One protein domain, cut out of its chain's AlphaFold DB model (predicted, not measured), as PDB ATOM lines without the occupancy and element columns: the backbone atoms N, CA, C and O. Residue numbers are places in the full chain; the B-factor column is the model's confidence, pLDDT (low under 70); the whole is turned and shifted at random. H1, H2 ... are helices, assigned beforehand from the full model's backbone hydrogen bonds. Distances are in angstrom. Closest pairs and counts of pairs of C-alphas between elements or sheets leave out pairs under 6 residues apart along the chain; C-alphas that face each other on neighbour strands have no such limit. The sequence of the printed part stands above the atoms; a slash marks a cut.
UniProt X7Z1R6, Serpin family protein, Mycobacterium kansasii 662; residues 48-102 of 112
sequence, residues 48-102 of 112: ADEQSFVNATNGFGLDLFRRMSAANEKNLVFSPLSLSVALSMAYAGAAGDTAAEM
ATOM      1  N   ALA A  48      57.509   1.099 -29.918       93.81
ATOM      2  CA  ALA A  48      56.615   1.678 -30.918       93.81
ATOM      3  C   ALA A  48      55.130   1.509 -30.549       93.81
ATOM      4  O   ALA A  48      54.348   2.443 -30.735       93.81
ATOM      5  N   ASP A  49      54.756   0.355 -29.996       92.69
ATOM      6  CA  ASP A  49      53.388   0.065 -29.567       92.69
ATOM      7  C   ASP A  49      53.025   0.917 -28.351       92.69
ATOM      8  O   ASP A  49      51.994   1.592 -28.347       92.69
ATOM      9  N   GLU A  50      53.916   0.984 -27.357       92.38
ATOM     10  CA  GLU A  50      53.745   1.859 -26.194       92.38
ATOM     11  C   GLU A  50      53.560   3.321 -26.623       92.38
ATOM     12  O   GLU A  50      52.609   3.989 -26.208       92.38
ATOM     13  N   GLN A  51      54.408   3.815 -27.528       95.19
ATOM     14  CA  GLN A  51      54.296   5.181 -28.033       95.19
ATOM     15  C   GLN A  51      52.982   5.414 -28.793       95.19
ATOM     16  O   GLN A  51      52.379   6.484 -28.672       95.19
ATOM     17  N   SER A  52      52.521   4.426 -29.565       94.25
ATOM     18  CA  SER A  52      51.238   4.483 -30.269       94.25
ATOM     19  C   SER A  52      50.068   4.598 -29.288       94.25
ATOM     20  O   SER A  52      49.212   5.474 -29.437       94.25
ATOM     21  N   PHE A  53      50.086   3.798 -28.219       93.00
ATOM     22  CA  PHE A  53      49.092   3.841 -27.147       93.00
ATOM     23  C   PHE A  53      49.071   5.189 -26.414       93.00
ATOM     24  O   PHE A  53      48.001   5.766 -26.183       93.00
ATOM     25  N   VAL A  54      50.251   5.722 -26.079       95.06
ATOM     26  CA  VAL A  54      50.394   7.037 -25.439       95.06
ATOM     27  C   VAL A  54      49.821   8.128 -26.342       95.06
ATOM     28  O   VAL A  54      49.037   8.966 -25.890       95.06
ATOM     29  N   ASN A  55      50.147   8.100 -27.634       96.44
ATOM     30  CA  ASN A  55      49.645   9.071 -28.603       96.44
ATOM     31  C   ASN A  55      48.121   8.986 -28.768       96.44
ATOM     32  O   ASN A  55      47.458  10.027 -28.841       96.44
ATOM     33  N   ALA A  56      47.564   7.774 -28.813       95.75
ATOM     34  CA  ALA A  56      46.127   7.533 -28.883       95.75
ATOM     35  C   ALA A  56      45.407   8.115 -27.658       95.75
ATOM     36  O   ALA A  56      44.562   9.002 -27.813       95.75
ATOM     37  N   THR A  57      45.829   7.709 -26.456       96.31
ATOM     38  CA  THR A  57      45.248   8.138 -25.173       96.31
ATOM     39  C   THR A  57      45.338   9.651 -24.981       96.31
ATOM     40  O   THR A  57      44.358  10.283 -24.580       96.31
ATOM     41  N   ASN A  58      46.479  10.259 -25.323       97.31
ATOM     42  CA  ASN A  58      46.648  11.710 -25.254       97.31
ATOM     43  C   ASN A  58      45.718  12.438 -26.224       97.31
ATOM     44  O   ASN A  58      45.080  13.411 -25.831       97.31
ATOM     45  N   GLY A  59      45.600  11.980 -27.472       97.69
ATOM     46  CA  GLY A  59      44.687  12.626 -28.416       97.69
ATOM     47  C   GLY A  59      43.227  12.486 -28.008       97.69
ATOM     48  O   GLY A  59      42.523  13.488 -28.005       97.69
ATOM     49  N   PHE A  60      42.790  11.302 -27.567       96.94
ATOM     50  CA  PHE A  60      41.448  11.120 -27.008       96.94
ATOM     51  C   PHE A  60      41.190  12.089 -25.839       96.94
ATOM     52  O   PHE A  60      40.188  12.805 -25.825       96.94
ATOM     53  N   GLY A  61      42.126  12.170 -24.886       97.12
ATOM     54  CA  GLY A  61      42.023  13.060 -23.732       97.12
ATOM     55  C   GLY A  61      41.975  14.541 -24.101       97.12
ATOM     56  O   GLY A  61      41.145  15.277 -23.572       97.12
ATOM     57  N   LEU A  62      42.830  14.984 -25.027       97.62
ATOM     58  CA  LEU A  62      42.858  16.369 -25.496       97.62
ATOM     59  C   LEU A  62      41.597  16.726 -26.288       97.62
ATOM     60  O   LEU A  62      41.069  17.825 -26.129       97.62
ATOM     61  N   ASP A  63      41.099  15.815 -27.121       97.56
ATOM     62  CA  ASP A  63      39.859  16.000 -27.874       97.56
ATOM     63  C   ASP A  63      38.663  16.141 -26.926       97.56
ATOM     64  O   ASP A  63      37.849  17.057 -27.083       97.56
ATOM     65  N   LEU A  64      38.594  15.286 -25.902       96.31
ATOM     66  CA  LEU A  64      37.572  15.357 -24.863       96.31
ATOM     67  C   LEU A  64      37.686  16.648 -24.046       96.31
ATOM     68  O   LEU A  64      36.680  17.328 -23.847       96.31
ATOM     69  N   PHE A  65      38.899  17.025 -23.632       96.38
ATOM     70  CA  PHE A  65      39.139  18.256 -22.879       96.38
ATOM     71  C   PHE A  65      38.638  19.478 -23.648       96.38
ATOM     72  O   PHE A  65      37.871  20.254 -23.090       96.38
ATOM     73  N   ARG A  66      38.984  19.608 -24.939       96.12
ATOM     74  CA  ARG A  66      38.532  20.729 -25.783       96.12
ATOM     75  C   ARG A  66      37.008  20.808 -25.882       96.12
ATOM     76  O   ARG A  66      36.451  21.902 -25.862       96.12
ATOM     77  N   ARG A  67      36.324  19.662 -25.978       95.44
ATOM     78  CA  ARG A  67      34.852  19.610 -26.006       95.44
ATOM     79  C   ARG A  67      34.247  20.029 -24.668       95.44
ATOM     80  O   ARG A  67      33.306  20.815 -24.645       95.44
ATOM     81  N   MET A  68      34.792  19.531 -23.560       95.19
ATOM     82  CA  MET A  68      34.297  19.851 -22.218       95.19
ATOM     83  C   MET A  68      34.566  21.309 -21.836       95.19
ATOM     84  O   MET A  68      33.684  21.955 -21.277       95.19
ATOM     85  N   SER A  69      35.744  21.844 -22.171       95.25
ATOM     86  CA  SER A  69      36.117  23.235 -21.884       95.25
ATOM     87  C   SER A  69      35.304  24.234 -22.699       95.25
ATOM     88  O   SER A  69      35.046  25.334 -22.233       95.25
ATOM     89  N   ALA A  70      34.873  23.860 -23.907       95.31
ATOM     90  CA  ALA A  70      33.961  24.683 -24.700       95.31
ATOM     91  C   ALA A  70      32.534  24.718 -24.121       95.31
ATOM     92  O   ALA A  70      31.791  25.659 -24.380       95.31
ATOM     93  N   ALA A  71      32.144  23.695 -23.354       92.31
ATOM     94  CA  ALA A  71      30.806  23.573 -22.780       92.31
ATOM     95  C   ALA A  71      30.692  24.125 -21.346       92.31
ATOM     96  O   ALA A  71      29.580  24.344 -20.866       92.31
ATOM     97  N   ASN A  72      31.809  24.303 -20.631       88.00
ATOM     98  CA  ASN A  72      31.818  24.693 -19.223       88.00
ATOM     99  C   ASN A  72      33.095  25.470 -18.861       88.00
ATOM    100  O   ASN A  72      34.200  24.988 -19.085       88.00
ATOM    101  N   GLU A  73      32.931  26.632 -18.229       87.38
ATOM    102  CA  GLU A  73      34.030  27.514 -17.801       87.38
ATOM    103  C   GLU A  73      34.579  27.182 -16.398       87.38
ATOM    104  O   GLU A  73      35.444  27.878 -15.869       87.38
ATOM    105  N   LYS A  74      34.067  26.128 -15.753       91.94
ATOM    106  CA  LYS A  74      34.527  25.679 -14.431       91.94
ATOM    107  C   LYS A  74      35.768  24.789 -14.533       91.94
ATOM    108  O   LYS A  74      36.145  24.324 -15.601       91.94
ATOM    109  N   ASN A  75      36.366  24.496 -13.380       94.56
ATOM    110  CA  ASN A  75      37.465  23.537 -13.274       94.56
ATOM    111  C   ASN A  75      37.067  22.167 -13.850       94.56
ATOM    112  O   ASN A  75      36.021  21.620 -13.492       94.56
ATOM    113  N   LEU A  76      37.933  21.601 -14.693       94.81
ATOM    114  CA  LEU A  76      37.755  20.292 -15.318       94.81
ATOM    115  C   LEU A  76      38.886  19.359 -14.892       94.81
ATOM    116  O   LEU A  76      40.059  19.678 -15.071       94.81
ATOM    117  N   VAL A  77      38.525  18.201 -14.342       94.94
ATOM    118  CA  VAL A  77      39.469  17.157 -13.928       94.94
ATOM    119  C   VAL A  77      38.919  15.806 -14.361       94.94
ATOM    120  O   VAL A  77      37.791  15.457 -14.022       94.94
ATOM    121  N   PHE A  78      39.716  15.042 -15.104       95.50
ATOM    122  CA  PHE A  78      39.430  13.654 -15.458       95.50
ATOM    123  C   PHE A  78      40.730  12.921 -15.810       95.50
ATOM    124  O   PHE A  78      41.756  13.548 -16.065       95.50
ATOM    125  N   SER A  79      40.678  11.589 -15.830       97.62
ATOM    126  CA  SER A  79      41.780  10.727 -16.268       97.62
ATOM    127  C   SER A  79      41.478  10.191 -17.671       97.62
ATOM    128  O   SER A  79      40.590   9.340 -17.802       97.62
ATOM    129  N   PRO A  80      42.186  10.651 -18.723       95.81
ATOM    130  CA  PRO A  80      42.012  10.122 -20.075       95.81
ATOM    131  C   PRO A  80      42.238   8.612 -20.146       95.81
ATOM    132  O   PRO A  80      41.459   7.911 -20.782       95.81
ATOM    133  N   LEU A  81      43.255   8.115 -19.437       95.44
ATOM    134  CA  LEU A  81      43.606   6.697 -19.403       95.44
ATOM    135  C   LEU A  81      42.508   5.843 -18.760       95.44
ATOM    136  O   LEU A  81      42.171   4.774 -19.252       95.44
ATOM    137  N   SER A  82      41.927   6.298 -17.650       96.81
ATOM    138  CA  SER A  82      40.868   5.528 -16.987       96.81
ATOM    139  C   SER A  82      39.609   5.455 -17.850       96.81
ATOM    140  O   SER A  82      38.966   4.409 -17.912       96.81
ATOM    141  N   LEU A  83      39.270   6.550 -18.539       96.12
ATOM    142  CA  LEU A  83      38.151   6.573 -19.479       96.12
ATOM    143  C   LEU A  83      38.419   5.709 -20.711       96.12
ATOM    144  O   LEU A  83      37.515   4.986 -21.121       96.12
ATOM    145  N   SER A  84      39.631   5.746 -21.275       94.50
ATOM    146  CA  SER A  84      39.970   4.896 -22.417       94.50
ATOM    147  C   SER A  84      39.842   3.422 -22.047       94.50
ATOM    148  O   SER A  84      39.120   2.714 -22.729       94.50
ATOM    149  N   VAL A  85      40.390   2.982 -20.909       93.38
ATOM    150  CA  VAL A  85      40.252   1.591 -20.432       93.38
ATOM    151  C   VAL A  85      38.785   1.188 -20.249       93.38
ATOM    152  O   VAL A  85      38.377   0.118 -20.704       93.38
ATOM    153  N   ALA A  86      37.975   2.035 -19.604       95.12
ATOM    154  CA  ALA A  86      36.557   1.749 -19.391       95.12
ATOM    155  C   ALA A  86      35.797   1.590 -20.718       95.12
ATOM    156  O   ALA A  86      35.019   0.650 -20.886       95.12
ATOM    157  N   LEU A  87      36.049   2.487 -21.671       95.38
ATOM    158  CA  LEU A  87      35.422   2.460 -22.987       95.38
ATOM    159  C   LEU A  87      35.975   1.342 -23.876       95.38
ATOM    160  O   LEU A  87      35.209   0.788 -24.656       95.38
ATOM    161  N   SER A  88      37.243   0.948 -23.732       93.19
ATOM    162  CA  SER A  88      37.831  -0.190 -24.450       93.19
ATOM    163  C   SER A  88      37.147  -1.509 -24.082       93.19
ATOM    164  O   SER A  88      36.951  -2.352 -24.950       93.19
ATOM    165  N   MET A  89      36.704  -1.684 -22.829       93.62
ATOM    166  CA  MET A  89      35.904  -2.859 -22.449       93.62
ATOM    167  C   MET A  89      34.552  -2.894 -23.168       93.62
ATOM    168  O   MET A  89      34.124  -3.949 -23.627       93.62
ATOM    169  N   ALA A  90      33.888  -1.742 -23.294       94.69
ATOM    170  CA  ALA A  90      32.650  -1.640 -24.061       94.69
ATOM    171  C   ALA A  90      32.902  -1.826 -25.567       94.69
ATOM    172  O   ALA A  90      32.126  -2.500 -26.239       94.69
ATOM    173  N   TYR A  91      34.015  -1.295 -26.078       94.69
ATOM    174  CA  TYR A  91      34.431  -1.443 -27.469       94.69
ATOM    175  C   TYR A  91      34.686  -2.910 -27.836       94.69
ATOM    176  O   TYR A  91      34.231  -3.353 -28.884       94.69
ATOM    177  N   ALA A  92      35.303  -3.690 -26.944       93.56
ATOM    178  CA  ALA A  92      35.519  -5.124 -27.145       93.56
ATOM    179  C   ALA A  92      34.211  -5.923 -27.328       93.56
ATOM    180  O   ALA A  92      34.227  -6.997 -27.924       93.56
ATOM    181  N   GLY A  93      33.080  -5.411 -26.826       94.75
ATOM    182  CA  GLY A  93      31.749  -5.989 -27.035       94.75
ATOM    183  C   GLY A  93      30.924  -5.324 -28.143       94.75
ATOM    184  O   GLY A  93      29.804  -5.763 -28.404       94.75
ATOM    185  N   ALA A  94      31.424  -4.256 -28.769       95.75
ATOM    186  CA  ALA A  94      30.712  -3.520 -29.808       95.75
ATOM    187  C   ALA A  94      30.872  -4.183 -31.186       95.75
ATOM    188  O   ALA A  94      31.849  -4.876 -31.459       95.75
ATOM    189  N   ALA A  95      29.926  -3.926 -32.091       95.81
ATOM    190  CA  ALA A  95      29.972  -4.406 -33.471       95.81
ATOM    191  C   ALA A  95      29.432  -3.349 -34.445       95.81
ATOM    192  O   ALA A  95      28.767  -2.397 -34.032       95.81
ATOM    193  N   GLY A  96      29.715  -3.536 -35.738       96.31
ATOM    194  CA  GLY A  96      29.230  -2.661 -36.809       96.31
ATOM    195  C   GLY A  96      29.635  -1.200 -36.607       96.31
ATOM    196  O   GLY A  96      30.767  -0.910 -36.212       96.31
ATOM    197  N   ASP A  97      28.691  -0.295 -36.846       97.38
ATOM    198  CA  ASP A  97      28.921   1.153 -36.778       97.38
ATOM    199  C   ASP A  97      29.368   1.603 -35.383       97.38
ATOM    200  O   ASP A  97      30.299   2.398 -35.264       97.38
ATOM    201  N   THR A  98      28.812   1.013 -34.321       96.94
ATOM    202  CA  THR A  98      29.216   1.315 -32.940       96.94
ATOM    203  C   THR A  98      30.700   1.030 -32.718       96.94
ATOM    204  O   THR A  98      31.418   1.857 -32.161       96.94
ATOM    205  N   ALA A  99      31.191  -0.123 -33.181       95.31
ATOM    206  CA  ALA A  99      32.609  -0.462 -33.075       95.31
ATOM    207  C   ALA A  99      33.485   0.513 -33.883       95.31
ATOM    208  O   ALA A  99      34.539   0.939 -33.408       95.31
ATOM    209  N   ALA A 100      33.045   0.901 -35.083       94.62
ATOM    210  CA  ALA A 100      33.781   1.823 -35.947       94.62
ATOM    211  C   ALA A 100      33.886   3.241 -35.351       94.62
ATOM    212  O   ALA A 100      34.963   3.852 -35.357       94.62
ATOM    213  N   GLU A 101      32.795   3.755 -34.785       96.25
ATOM    214  CA  GLU A 101      32.770   5.052 -34.107       96.25
ATOM    215  C   GLU A 101      33.644   5.041 -32.849       96.25
ATOM    216  O   GLU A 101      34.466   5.942 -32.656       96.25
ATOM    217  N   MET A 102      33.532   3.994 -32.021       96.56
ATOM    218  CA  MET A 102      34.345   3.853 -30.810       96.56
ATOM    219  C   MET A 102      35.836   3.781 -31.132       96.56
ATOM    220  O   MET A 102      36.620   4.498 -30.512       96.56
TER     221      MET A 102
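AT A GLANCE: This is residues 48 to 102 of the 112 residues of the protein "Serpin family protein" of Mycobacterium kansasii 662 (UniProt X7Z1R6). A long straight helix, H1, makes one arm of a loose T, and H2 begins beside its middle and runs off nearly square to it. The short helix H3 folds back beside the far end of H2, while residues 69 to 75, of which 69 to 71 belong to H1, stick out at the other side. The printed part has 55 residues with three named helices, in the order H1, H2, H3, and no named strand; the class is all helix. The whole is loose, with a radius of gyration of the C-alphas of 13.0 A, and flat, spanning 35 by 28 by 15 A.

HOW THE PARTS SIT: Start with H1, residues 48 to 71, and look at its residues 57 to 61, which alone touch H2, residues 80 to 92. On H2 the touching residues are 80 to 84 alone, and the closest C-alphas, those of Gly 61 and Pro 80, are 4.7 A apart. The lines of H1 and H2 are about perpendicular, at 75 degrees. Go on to H3, residues 96 to 102, which is close to H2 but not clearly touching: the closest C-alphas, those of Tyr 91 and Ala 99, are 6.0 A apart. H2 and H3 run opposite ways at a shallow tilt of 7 degrees. H1 and H3 are apart. In H1 and H3 every O i to N i+4 pair is within hydrogen-bond range; in H2 it is 8 of 9.

IN THESE COORDINATES: Find C-alpha 48 at (56.615, 1.678, -30.918); from there H1 runs 34.8 A to C-alpha 71. Find C-alpha 80 at (42.012, 10.122, -20.075), where H2 begins its 18.0 A. H3 measures 10.2 A and ends with C-alpha 102 at (34.345, 3.853, -30.810).

THE WHOLE: The two C-alphas farthest apart, those of Ala 48 and Glu 73, are 36.7 A apart. The link from H1 to H2 is short, with 8 residues, and the link from H2 to H3 is tight, with 3. The printed part has no cut. The mean pLDDT of the printed part is 95.1, and no printed residue is under 70.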